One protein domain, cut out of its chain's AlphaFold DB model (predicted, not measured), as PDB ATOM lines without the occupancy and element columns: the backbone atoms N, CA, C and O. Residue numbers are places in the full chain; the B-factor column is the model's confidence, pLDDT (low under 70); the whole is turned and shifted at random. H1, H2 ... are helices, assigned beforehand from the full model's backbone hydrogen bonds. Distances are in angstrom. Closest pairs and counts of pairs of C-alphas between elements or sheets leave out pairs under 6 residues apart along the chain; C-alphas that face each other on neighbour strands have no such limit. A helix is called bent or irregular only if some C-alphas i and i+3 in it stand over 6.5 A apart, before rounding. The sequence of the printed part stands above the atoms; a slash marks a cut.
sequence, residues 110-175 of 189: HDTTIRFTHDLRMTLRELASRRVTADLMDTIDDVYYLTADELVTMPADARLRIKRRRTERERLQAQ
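AT A GLANCE: This is residues 110 to 175 of the 189 residues of an uncharacterized protein of Mycobacterium ulcerans str. Harvey (UniProt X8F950). Two helical arms, the long H1 and the shorter H4, make an open V, with the short helix H2 packed in its corner between them and the small helix H3 off to one side of that corner. The first part of H1, residues 110 to 120, sticks out at one end, and residues 170 to 175, of which 170 to 173 belong to H4, stick out at the other. The printed part has 66 residues, with four named helices in the order H1, H2, H3, H4 and no named strand, and its class is all helix. It is only just loose, close to compact, with a radius of gyration of the C-alphas of 13.1 A, and its flat outline spans 36 by 35 by 19 A.

IN THESE COORDINATES: H1 is residues 110 to 133, 34.6 A from first to last C-alpha, beginning at C-alpha 110 at (-9.103, -16.284, 34.952). H2 is residues 140 to 145, 10.5 A long, beginning at C-alpha 140 at (13.266, -2.593, 31.011). It is neither bent nor irregular, but only just: C-alphas 140 and 143 are 6.2 A apart. H3 is residues 148 to 152, 6.4 A long. H4 is residues 158 to 173, 22.0 A long, ending at C-alpha 173 at (14.373, -22.939, 27.785).

HOW THE PARTS SIT: H1 touches H2 with residues 124 to 132 alone. Their closest C-alphas, those of Ala 128 and Ile 140, are 4.9 A apart. The two run opposite ways at a steep tilt of 67 degrees. H2 and H3 are close but not clearly touching, with the C-alphas of Val 143 and Leu 151 the closest at 7.5 A. H4 touches H2 with residues 161 to 166 alone, and the closest C-alphas are those of Tyr 145 and Ile 162, 5.3 A apart. Their lines are only just about perpendicular, at 72 degrees. H1 is apart from both H3 and H4. H3 and H4 are only just apart, their closest C-alphas 8.1 A from each other. In H1, H3 and H4 every O i to N i+4 pair is within hydrogen-bond range, while in H2 0 of 2 are, beside 3 of 3 O i to N i+3 pairs.

THE WHOLE: The two C-alphas farthest apart are those of His 110 and Ala 156, at 37.3 A, and the first and last printed C-alphas are 27.4 A apart. Without the stretches that stand free, the body has 49 residues and spans 25 by 21 by 19 A. The link from H1 to H2 is short, and those from H2 to H3 and from H3 to H4 are tight. The printed part has no cut. The mean pLDDT of the printed part is 95.7, and no printed residue is under 70.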
ATOM      1  N   HIS A 110     -10.368 -16.270  35.673       94.40
ATOM      2  CA  HIS A 110      -9.103 -16.284  34.952       94.40
ATOM      3  C   HIS A 110      -8.778 -14.930  34.311       94.40
ATOM      4  O   HIS A 110      -7.702 -14.390  34.540       94.40
ATOM      5  N   ASP A 111      -9.711 -14.336  33.558       94.35
ATOM      6  CA  ASP A 111      -9.490 -13.026  32.934       94.35
ATOM      7  C   ASP A 111      -9.192 -11.940  33.972       94.35
ATOM      8  O   ASP A 111      -8.306 -11.119  33.761       94.35
ATOM      9  N   THR A 112      -9.893 -11.968  35.107       95.96
ATOM     10  CA  THR A 112      -9.657 -11.040  36.221       95.96
ATOM     11  C   THR A 112      -8.249 -11.195  36.787       95.96
ATOM     12  O   THR A 112      -7.559 -10.196  36.967       95.96
ATOM     13  N   THR A 113      -7.790 -12.428  37.017       96.92
ATOM     14  CA  THR A 113      -6.412 -12.688  37.456       96.92
ATOM     15  C   THR A 113      -5.404 -12.120  36.462       96.92
ATOM     16  O   THR A 113      -4.522 -11.373  36.869       96.92
ATOM     17  N   ILE A 114      -5.568 -12.398  35.165       96.23
ATOM     18  CA  ILE A 114      -4.630 -11.923  34.139       96.23
ATOM     19  C   ILE A 114      -4.626 -10.393  34.025       96.23
ATOM     20  O   ILE A 114      -3.573  -9.811  33.782       96.23
ATOM     21  N   ARG A 115      -5.754  -9.708  34.267       96.60
ATOM     22  CA  ARG A 115      -5.776  -8.234  34.355       96.60
ATOM     23  C   ARG A 115      -4.892  -7.722  35.488       96.60
ATOM     24  O   ARG A 115      -4.031  -6.892  35.233       96.60
ATOM     25  N   PHE A 116      -5.030  -8.266  36.698       97.29
ATOM     26  CA  PHE A 116      -4.171  -7.870  37.821       97.29
ATOM     27  C   PHE A 116      -2.697  -8.224  37.592       97.29
ATOM     28  O   PHE A 116      -1.812  -7.436  37.924       97.29
ATOM     29  N   THR A 117      -2.417  -9.381  36.984       96.61
ATOM     30  CA  THR A 117      -1.063  -9.761  36.556       96.61
ATOM     31  C   THR A 117      -0.492  -8.744  35.566       96.61
ATOM     32  O   THR A 117       0.668  -8.353  35.680       96.61
ATOM     33  N   HIS A 118      -1.303  -8.264  34.623       97.20
ATOM     34  CA  HIS A 118      -0.897  -7.238  33.670       97.20
ATOM     35  C   HIS A 118      -0.699  -5.863  34.328       97.20
ATOM     36  O   HIS A 118       0.283  -5.195  34.022       97.20
ATOM     37  N   ASP A 119      -1.543  -5.460  35.277       97.12
ATOM     38  CA  ASP A 119      -1.356  -4.209  36.027       97.12
ATOM     39  C   ASP A 119      -0.045  -4.229  36.832       97.12
ATOM     40  O   ASP A 119       0.719  -3.254  36.837       97.12
ATOM     41  N   LEU A 120       0.279  -5.373  37.451       96.40
ATOM     42  CA  LEU A 120       1.584  -5.601  38.070       96.40
ATOM     43  C   LEU A 120       2.707  -5.491  37.031       96.40
ATOM     44  O   LEU A 120       3.689  -4.789  37.269       96.40
ATOM     45  N   ARG A 121       2.559  -6.130  35.864       96.57
ATOM     46  CA  ARG A 121       3.535  -6.055  34.766       96.57
ATOM     47  C   ARG A 121       3.806  -4.607  34.358       96.57
ATOM     48  O   ARG A 121       4.966  -4.218  34.271       96.57
ATOM     49  N   MET A 122       2.764  -3.803  34.155       96.56
ATOM     50  CA  MET A 122       2.892  -2.391  33.780       96.56
ATOM     51  C   MET A 122       3.586  -1.573  34.874       96.56
ATOM     52  O   MET A 122       4.473  -0.774  34.576       96.56
ATOM     53  N   THR A 123       3.262  -1.838  36.142       96.88
ATOM     54  CA  THR A 123       3.925  -1.210  37.296       96.88
ATOM     55  C   THR A 123       5.421  -1.538  37.337       96.88
ATOM     56  O   THR A 123       6.252  -0.653  37.542       96.88
ATOM     57  N   LEU A 124       5.784  -2.801  37.097       97.06
ATOM     58  CA  LEU A 124       7.180  -3.235  37.050       97.06
ATOM     59  C   LEU A 124       7.941  -2.615  35.875       97.06
ATOM     60  O   LEU A 124       9.093  -2.232  36.048       97.06
ATOM     61  N   ARG A 125       7.312  -2.465  34.704       97.05
ATOM     62  CA  ARG A 125       7.942  -1.812  33.543       97.05
ATOM     63  C   ARG A 125       8.225  -0.336  33.797       97.05
ATOM     64  O   ARG A 125       9.296   0.145  33.438       97.05
ATOM     65  N   GLU A 126       7.311   0.365  34.460       97.61
ATOM     66  CA  GLU A 126       7.536   1.754  34.873       97.61
ATOM     67  C   GLU A 126       8.665   1.857  35.909       97.61
ATOM     68  O   GLU A 126       9.560   2.694  35.777       97.61
ATOM     69  N   LEU A 127       8.688   0.969  36.911       96.70
ATOM     70  CA  LEU A 127       9.804   0.891  37.857       96.70
ATOM     71  C   LEU A 127      11.131   0.663  37.119       96.70
ATOM     72  O   LEU A 127      12.107   1.369  37.375       96.70
ATOM     73  N   ALA A 128      11.162  -0.287  36.188       96.97
ATOM     74  CA  ALA A 128      12.344  -0.616  35.408       96.97
ATOM     75  C   ALA A 128      12.809   0.560  34.541       96.97
ATOM     76  O   ALA A 128      13.997   0.859  34.524       96.97
ATOM     77  N   SER A 129      11.888   1.292  33.906       97.70
ATOM     78  CA  SER A 129      12.190   2.508  33.137       97.70
ATOM     79  C   SER A 129      12.974   3.534  33.970       97.70
ATOM     80  O   SER A 129      14.021   4.043  33.552       97.70
ATOM     81  N   ARG A 130      12.547   3.761  35.218       96.90
ATOM     82  CA  ARG A 130      13.257   4.644  36.159       96.90
ATOM     83  C   ARG A 130      14.628   4.093  36.549       96.90
ATOM     84  O   ARG A 130      15.575   4.861  36.694       96.90
ATOM     85  N   ARG A 131      14.754   2.772  36.717       95.29
ATOM     86  CA  ARG A 131      16.025   2.112  37.066       95.29
ATOM     87  C   ARG A 131      17.031   2.138  35.917       95.29
ATOM     88  O   ARG A 131      18.206   2.362  36.184       95.29
ATOM     89  N   VAL A 132      16.579   1.978  34.675       96.98
ATOM     90  CA  VAL A 132      17.411   2.135  33.471       96.98
ATOM     91  C   VAL A 132      17.902   3.576  33.355       96.98
ATOM     92  O   VAL A 132      19.090   3.810  33.166       96.98
ATOM     93  N   THR A 133      17.018   4.554  33.575       97.62
ATOM     94  CA  THR A 133      17.397   5.981  33.588       97.62
ATOM     95  C   THR A 133      18.463   6.287  34.651       97.62
ATOM     96  O   THR A 133      19.308   7.154  34.451       97.62
ATOM     97  N   ALA A 134      18.448   5.560  35.772       94.85
ATOM     98  CA  ALA A 134      19.435   5.668  36.845       94.85
ATOM     99  C   ALA A 134      20.691   4.785  36.650       94.85
ATOM    100  O   ALA A 134      21.470   4.660  37.592       94.85
ATOM    101  N   ASP A 135      20.873   4.152  35.482       94.03
ATOM    102  CA  ASP A 135      21.980   3.226  35.151       94.03
ATOM    103  C   ASP A 135      22.102   2.008  36.101       94.03
ATOM    104  O   ASP A 135      23.157   1.391  36.277       94.03
ATOM    105  N   LEU A 136      20.986   1.623  36.727       92.29
ATOM    106  CA  LEU A 136      20.909   0.456  37.613       92.29
ATOM    107  C   LEU A 136      20.552  -0.838  36.861       92.29
ATOM    108  O   LEU A 136      20.751  -1.931  37.392       92.29
ATOM    109  N   MET A 137      20.015  -0.714  35.647       93.78
ATOM    110  CA  MET A 137      19.610  -1.795  34.740       93.78
ATOM    111  C   MET A 137      19.935  -1.396  33.299       93.78
ATOM    112  O   MET A 137      19.945  -0.207  32.993       93.78
ATOM    113  N   ASP A 138      20.157  -2.374  32.421       95.60
ATOM    114  CA  ASP A 138      20.477  -2.116  31.012       95.60
ATOM    115  C   ASP A 138      19.199  -1.940  30.180       95.60
ATOM    116  O   ASP A 138      19.129  -1.096  29.287       95.60
ATOM    117  N   THR A 139      18.167  -2.737  30.473       96.89
ATOM    118  CA  THR A 139      16.894  -2.751  29.743       96.89
ATOM    119  C   THR A 139      15.700  -2.874  30.687       96.89
ATOM    120  O   THR A 139      15.820  -3.372  31.803       96.89
ATOM    121  N   ILE A 140      14.512  -2.461  30.233       97.03
ATOM    122  CA  ILE A 140      13.266  -2.593  31.011       97.03
ATOM    123  C   ILE A 140      12.993  -4.060  31.378       97.03
ATOM    124  O   ILE A 140      12.556  -4.350  32.490       97.03
ATOM    125  N   ASP A 141      13.298  -4.992  30.474       96.06
ATOM    126  CA  ASP A 141      13.020  -6.417  30.673       96.06
ATOM    127  C   ASP A 141      13.957  -7.077  31.701       96.06
ATOM    128  O   ASP A 141      13.700  -8.199  32.144       96.06
ATOM    129  N   ASP A 142      15.011  -6.382  32.146       96.93
ATOM    130  CA  ASP A 142      15.877  -6.854  33.230       96.93
ATOM    131  C   ASP A 142      15.122  -7.027  34.556       96.93
ATOM    132  O   ASP A 142      15.514  -7.839  35.397       96.93
ATOM    133  N   VAL A 143      14.008  -6.307  34.725       97.08
ATOM    134  CA  VAL A 143      13.143  -6.378  35.910       97.08
ATOM    135  C   VAL A 143      12.632  -7.791  36.182       97.08
ATOM    136  O   VAL A 143      12.500  -8.183  37.339       97.08
ATOM    137  N   TYR A 144      12.414  -8.589  35.133       96.30
ATOM    138  CA  TYR A 144      11.893  -9.953  35.244       96.30
ATOM    139  C   TYR A 144      12.945 -10.970  35.702       96.30
ATOM    140  O   TYR A 144      12.617 -12.127  35.958       96.30
ATOM    141  N   TYR A 145      14.209 -10.560  35.823       97.01
ATOM    142  CA  TYR A 145      15.286 -11.395  36.353       97.01
ATOM    143  C   TYR A 145      15.595 -11.108  37.818       97.01
ATOM    144  O   TYR A 145      16.542 -11.690  38.345       97.01
ATOM    145  N   LEU A 146      14.828 -10.246  38.483       96.68
ATOM    146  CA  LEU A 146      14.950  -9.968  39.910       96.68
ATOM    147  C   LEU A 146      13.739 -10.508  40.673       96.68
ATOM    148  O   LEU A 146      12.620 -10.525  40.163       96.68
ATOM    149  N   THR A 147      13.964 -10.965  41.903       96.18
ATOM    150  CA  THR A 147      12.870 -11.342  42.805       96.18
ATOM    151  C   THR A 147      12.162 -10.095  43.336       96.18
ATOM    152  O   THR A 147      12.700  -8.990  43.274       96.18
ATOM    153  N   ALA A 148      10.967 -10.260  43.910       94.08
ATOM    154  CA  ALA A 148      10.241  -9.149  44.529       94.08
ATOM    155  C   ALA A 148      11.090  -8.415  45.588       94.08
ATOM    156  O   ALA A 148      11.142  -7.187  45.586       94.08
ATOM    157  N   ASP A 149      11.824  -9.153  46.425       96.25
ATOM    158  CA  ASP A 149      12.695  -8.564  47.450       96.25
ATOM    159  C   ASP A 149      13.868  -7.785  46.842       96.25
ATOM    160  O   ASP A 149      14.191  -6.688  47.298       96.25
ATOM    161  N   GLU A 150      14.479  -8.314  45.779       96.77
ATOM    162  CA  GLU A 150      15.563  -7.640  45.054       96.77
ATOM    163  C   GLU A 150      15.064  -6.392  44.306       96.77
ATOM    164  O   GLU A 150      15.821  -5.443  44.122       96.77
ATOM    165  N   LEU A 151      13.790  -6.351  43.900       94.50
ATOM    166  CA  LEU A 151      13.175  -5.164  43.295       94.50
ATOM    167  C   LEU A 151      12.898  -4.062  44.323       94.50
ATOM    168  O   LEU A 151      13.049  -2.875  44.015       94.50
ATOM    169  N   VAL A 152      12.509  -4.447  45.543       93.23
ATOM    170  CA  VAL A 152      12.317  -3.517  46.665       93.23
ATOM    171  C   VAL A 152      13.665  -2.976  47.137       93.23
ATOM    172  O   VAL A 152      13.830  -1.764  47.281       93.23
ATOM    173  N   THR A 153      14.646  -3.860  47.324       94.02
ATOM    174  CA  THR A 153      16.001  -3.515  47.767       94.02
ATOM    175  C   THR A 153      17.013  -3.979  46.731       94.02
ATOM    176  O   THR A 153      17.499  -5.108  46.777       94.02
ATOM    177  N   MET A 154      17.340  -3.079  45.799       91.54
ATOM    178  CA  MET A 154      18.265  -3.377  44.706       91.54
ATOM    179  C   MET A 154      19.636  -3.794  45.243       91.54
ATOM    180  O   MET A 154      20.304  -2.984  45.897       91.54
ATOM    181  N   PRO A 155      20.085  -5.030  44.963       94.44
ATOM    182  CA  PRO A 155      21.399  -5.467  45.388       94.44
ATOM    183  C   PRO A 155      22.477  -4.750  44.567       94.44
ATOM    184  O   PRO A 155      22.293  -4.465  43.382       94.44
ATOM    185  N   ALA A 156      23.632  -4.484  45.179       94.29
ATOM    186  CA  ALA A 156      24.730  -3.772  44.519       94.29
ATOM    187  C   ALA A 156      25.256  -4.500  43.262       94.29
ATOM    188  O   ALA A 156      25.772  -3.870  42.345       94.29
ATOM    189  N   ASP A 157      25.093  -5.824  43.197       95.69
ATOM    190  CA  ASP A 157      25.478  -6.688  42.080       95.69
ATOM    191  C   ASP A 157      24.301  -7.028  41.136       95.69
ATOM    192  O   ASP A 157      24.365  -8.020  40.408       95.69
ATOM    193  N   ALA A 158      23.225  -6.227  41.117       95.92
ATOM    194  CA  ALA A 158      22.013  -6.511  40.339       95.92
ATOM    195  C   ALA A 158      22.294  -6.843  38.863       95.92
ATOM    196  O   ALA A 158      21.848  -7.884  38.379       95.92
ATOM    197  N   ARG A 159      23.095  -6.029  38.160       95.75
ATOM    198  CA  ARG A 159      23.444  -6.256  36.739       95.75
ATOM    199  C   ARG A 159      24.140  -7.606  36.519       95.75
ATOM    200  O   ARG A 159      23.833  -8.319  35.562       95.75
ATOM    201  N   LEU A 160      25.015  -8.019  37.440       96.51
ATOM    202  CA  LEU A 160      25.669  -9.334  37.387       96.51
ATOM    203  C   LEU A 160      24.664 -10.476  37.602       96.51
ATOM    204  O   LEU A 160      24.716 -11.484  36.890       96.51
ATOM    205  N   ARG A 161      23.722 -10.323  38.543       97.04
ATOM    206  CA  ARG A 161      22.655 -11.313  38.786       97.04
ATOM    207  C   ARG A 161      21.738 -11.465  37.583       97.04
ATOM    208  O   ARG A 161      21.463 -12.599  37.194       97.04
ATOM    209  N   ILE A 162      21.315 -10.348  36.997       97.28
ATOM    210  CA  ILE A 162      20.479 -10.305  35.794       97.28
ATOM    211  C   ILE A 162      21.172 -11.056  34.660       97.28
ATOM    212  O   ILE A 162      20.605 -12.007  34.125       97.28
ATOM    213  N   LYS A 163      22.435 -10.722  34.356       97.32
ATOM    214  CA  LYS A 163      23.211 -11.396  33.304       97.32
ATOM    215  C   LYS A 163      23.293 -12.911  33.519       97.32
ATOM    216  O   LYS A 163      23.065 -13.687  32.588       97.32
ATOM    217  N   ARG A 164      23.573 -13.344  34.754       97.90
ATOM    218  CA  ARG A 164      23.625 -14.771  35.110       97.90
ATOM    219  C   ARG A 164      22.267 -15.450  34.930       97.90
ATOM    220  O   ARG A 164      22.204 -16.521  34.339       97.90
ATOM    221  N   ARG A 165      21.184 -14.849  35.431       97.67
ATOM    222  CA  ARG A 165      19.832 -15.428  35.360       97.67
ATOM    223  C   ARG A 165      19.271 -15.438  33.939       97.67
ATOM    224  O   ARG A 165      18.542 -16.362  33.602       97.67
ATOM    225  N   ARG A 166      19.653 -14.477  33.098       96.49
ATOM    226  CA  ARG A 166      19.355 -14.484  31.659       96.49
ATOM    227  C   ARG A 166      19.994 -15.684  30.966       96.49
ATOM    228  O   ARG A 166      19.287 -16.464  30.344       96.49
ATOM    229  N   THR A 167      21.293 -15.887  31.191       96.93
ATOM    230  CA  THR A 167      22.024 -17.057  30.667       96.93
ATOM    231  C   THR A 167      21.395 -18.368  31.152       96.93
ATOM    232  O   THR A 167      21.227 -19.317  30.391       96.93
ATOM    233  N   GLU A 168      21.001 -18.424  32.426       96.52
ATOM    234  CA  GLU A 168      20.351 -19.607  32.990       96.52
ATOM    235  C   GLU A 168      18.960 -19.855  32.392       96.52
ATOM    236  O   GLU A 168      18.614 -20.998  32.102       96.52
ATOM    237  N   ARG A 169      18.171 -18.802  32.148       95.12
ATOM    238  CA  ARG A 169      16.874 -18.916  31.469       95.12
ATOM    239  C   ARG A 169      17.038 -19.484  30.064       95.12
ATOM    240  O   ARG A 169      16.305 -20.402  29.716       95.12
ATOM    241  N   GLU A 170      17.998 -18.983  29.291       94.34
ATOM    242  CA  GLU A 170      18.299 -19.495  27.946       94.34
ATOM    243  C   GLU A 170      18.661 -20.987  27.989       94.34
ATOM    244  O   GLU A 170      18.136 -21.782  27.210       94.34
ATOM    245  N   ARG A 171      19.483 -21.398  28.965       94.27
ATOM    246  CA  ARG A 171      19.832 -22.810  29.184       94.27
ATOM    247  C   ARG A 171      18.610 -23.669  29.522       94.27
ATOM    248  O   ARG A 171      18.485 -24.784  29.020       94.27
ATOM    249  N   LEU A 172      17.726 -23.176  30.389       92.68
ATOM    250  CA  LEU A 172      16.533 -23.903  30.834       92.68
ATOM    251  C   LEU A 172      15.435 -23.955  29.768       92.68
ATOM    252  O   LEU A 172      14.700 -24.934  29.716       92.68
ATOM    253  N   GLN A 173      15.339 -22.955  28.889       91.95
ATOM    254  CA  GLN A 173      14.373 -22.939  27.785       91.95
ATOM    255  C   GLN A 173      14.599 -24.064  26.766       91.95
ATOM    256  O   GLN A 173      13.659 -24.444  26.073       91.95
ATOM    257  N   ALA A 174      15.811 -24.620  26.690       90.71
ATOM    258  CA  ALA A 174      16.095 -25.795  25.869       90.71
ATOM    259  C   ALA A 174      15.534 -27.102  26.467       90.71
ATOM    260  O   ALA A 174      15.496 -28.126  25.786       90.71
ATOM    261  N   GLN A 175      15.114 -27.091  27.735       89.75
ATOM    262  CA  GLN A 175      14.656 -28.279  28.446       89.75
ATOM    263  C   GLN A 175      13.131 -28.369  28.459       89.75
ATOM    264  O   GLN A 175      12.423 -27.368  28.545       89.75
TER     265      GLN A 175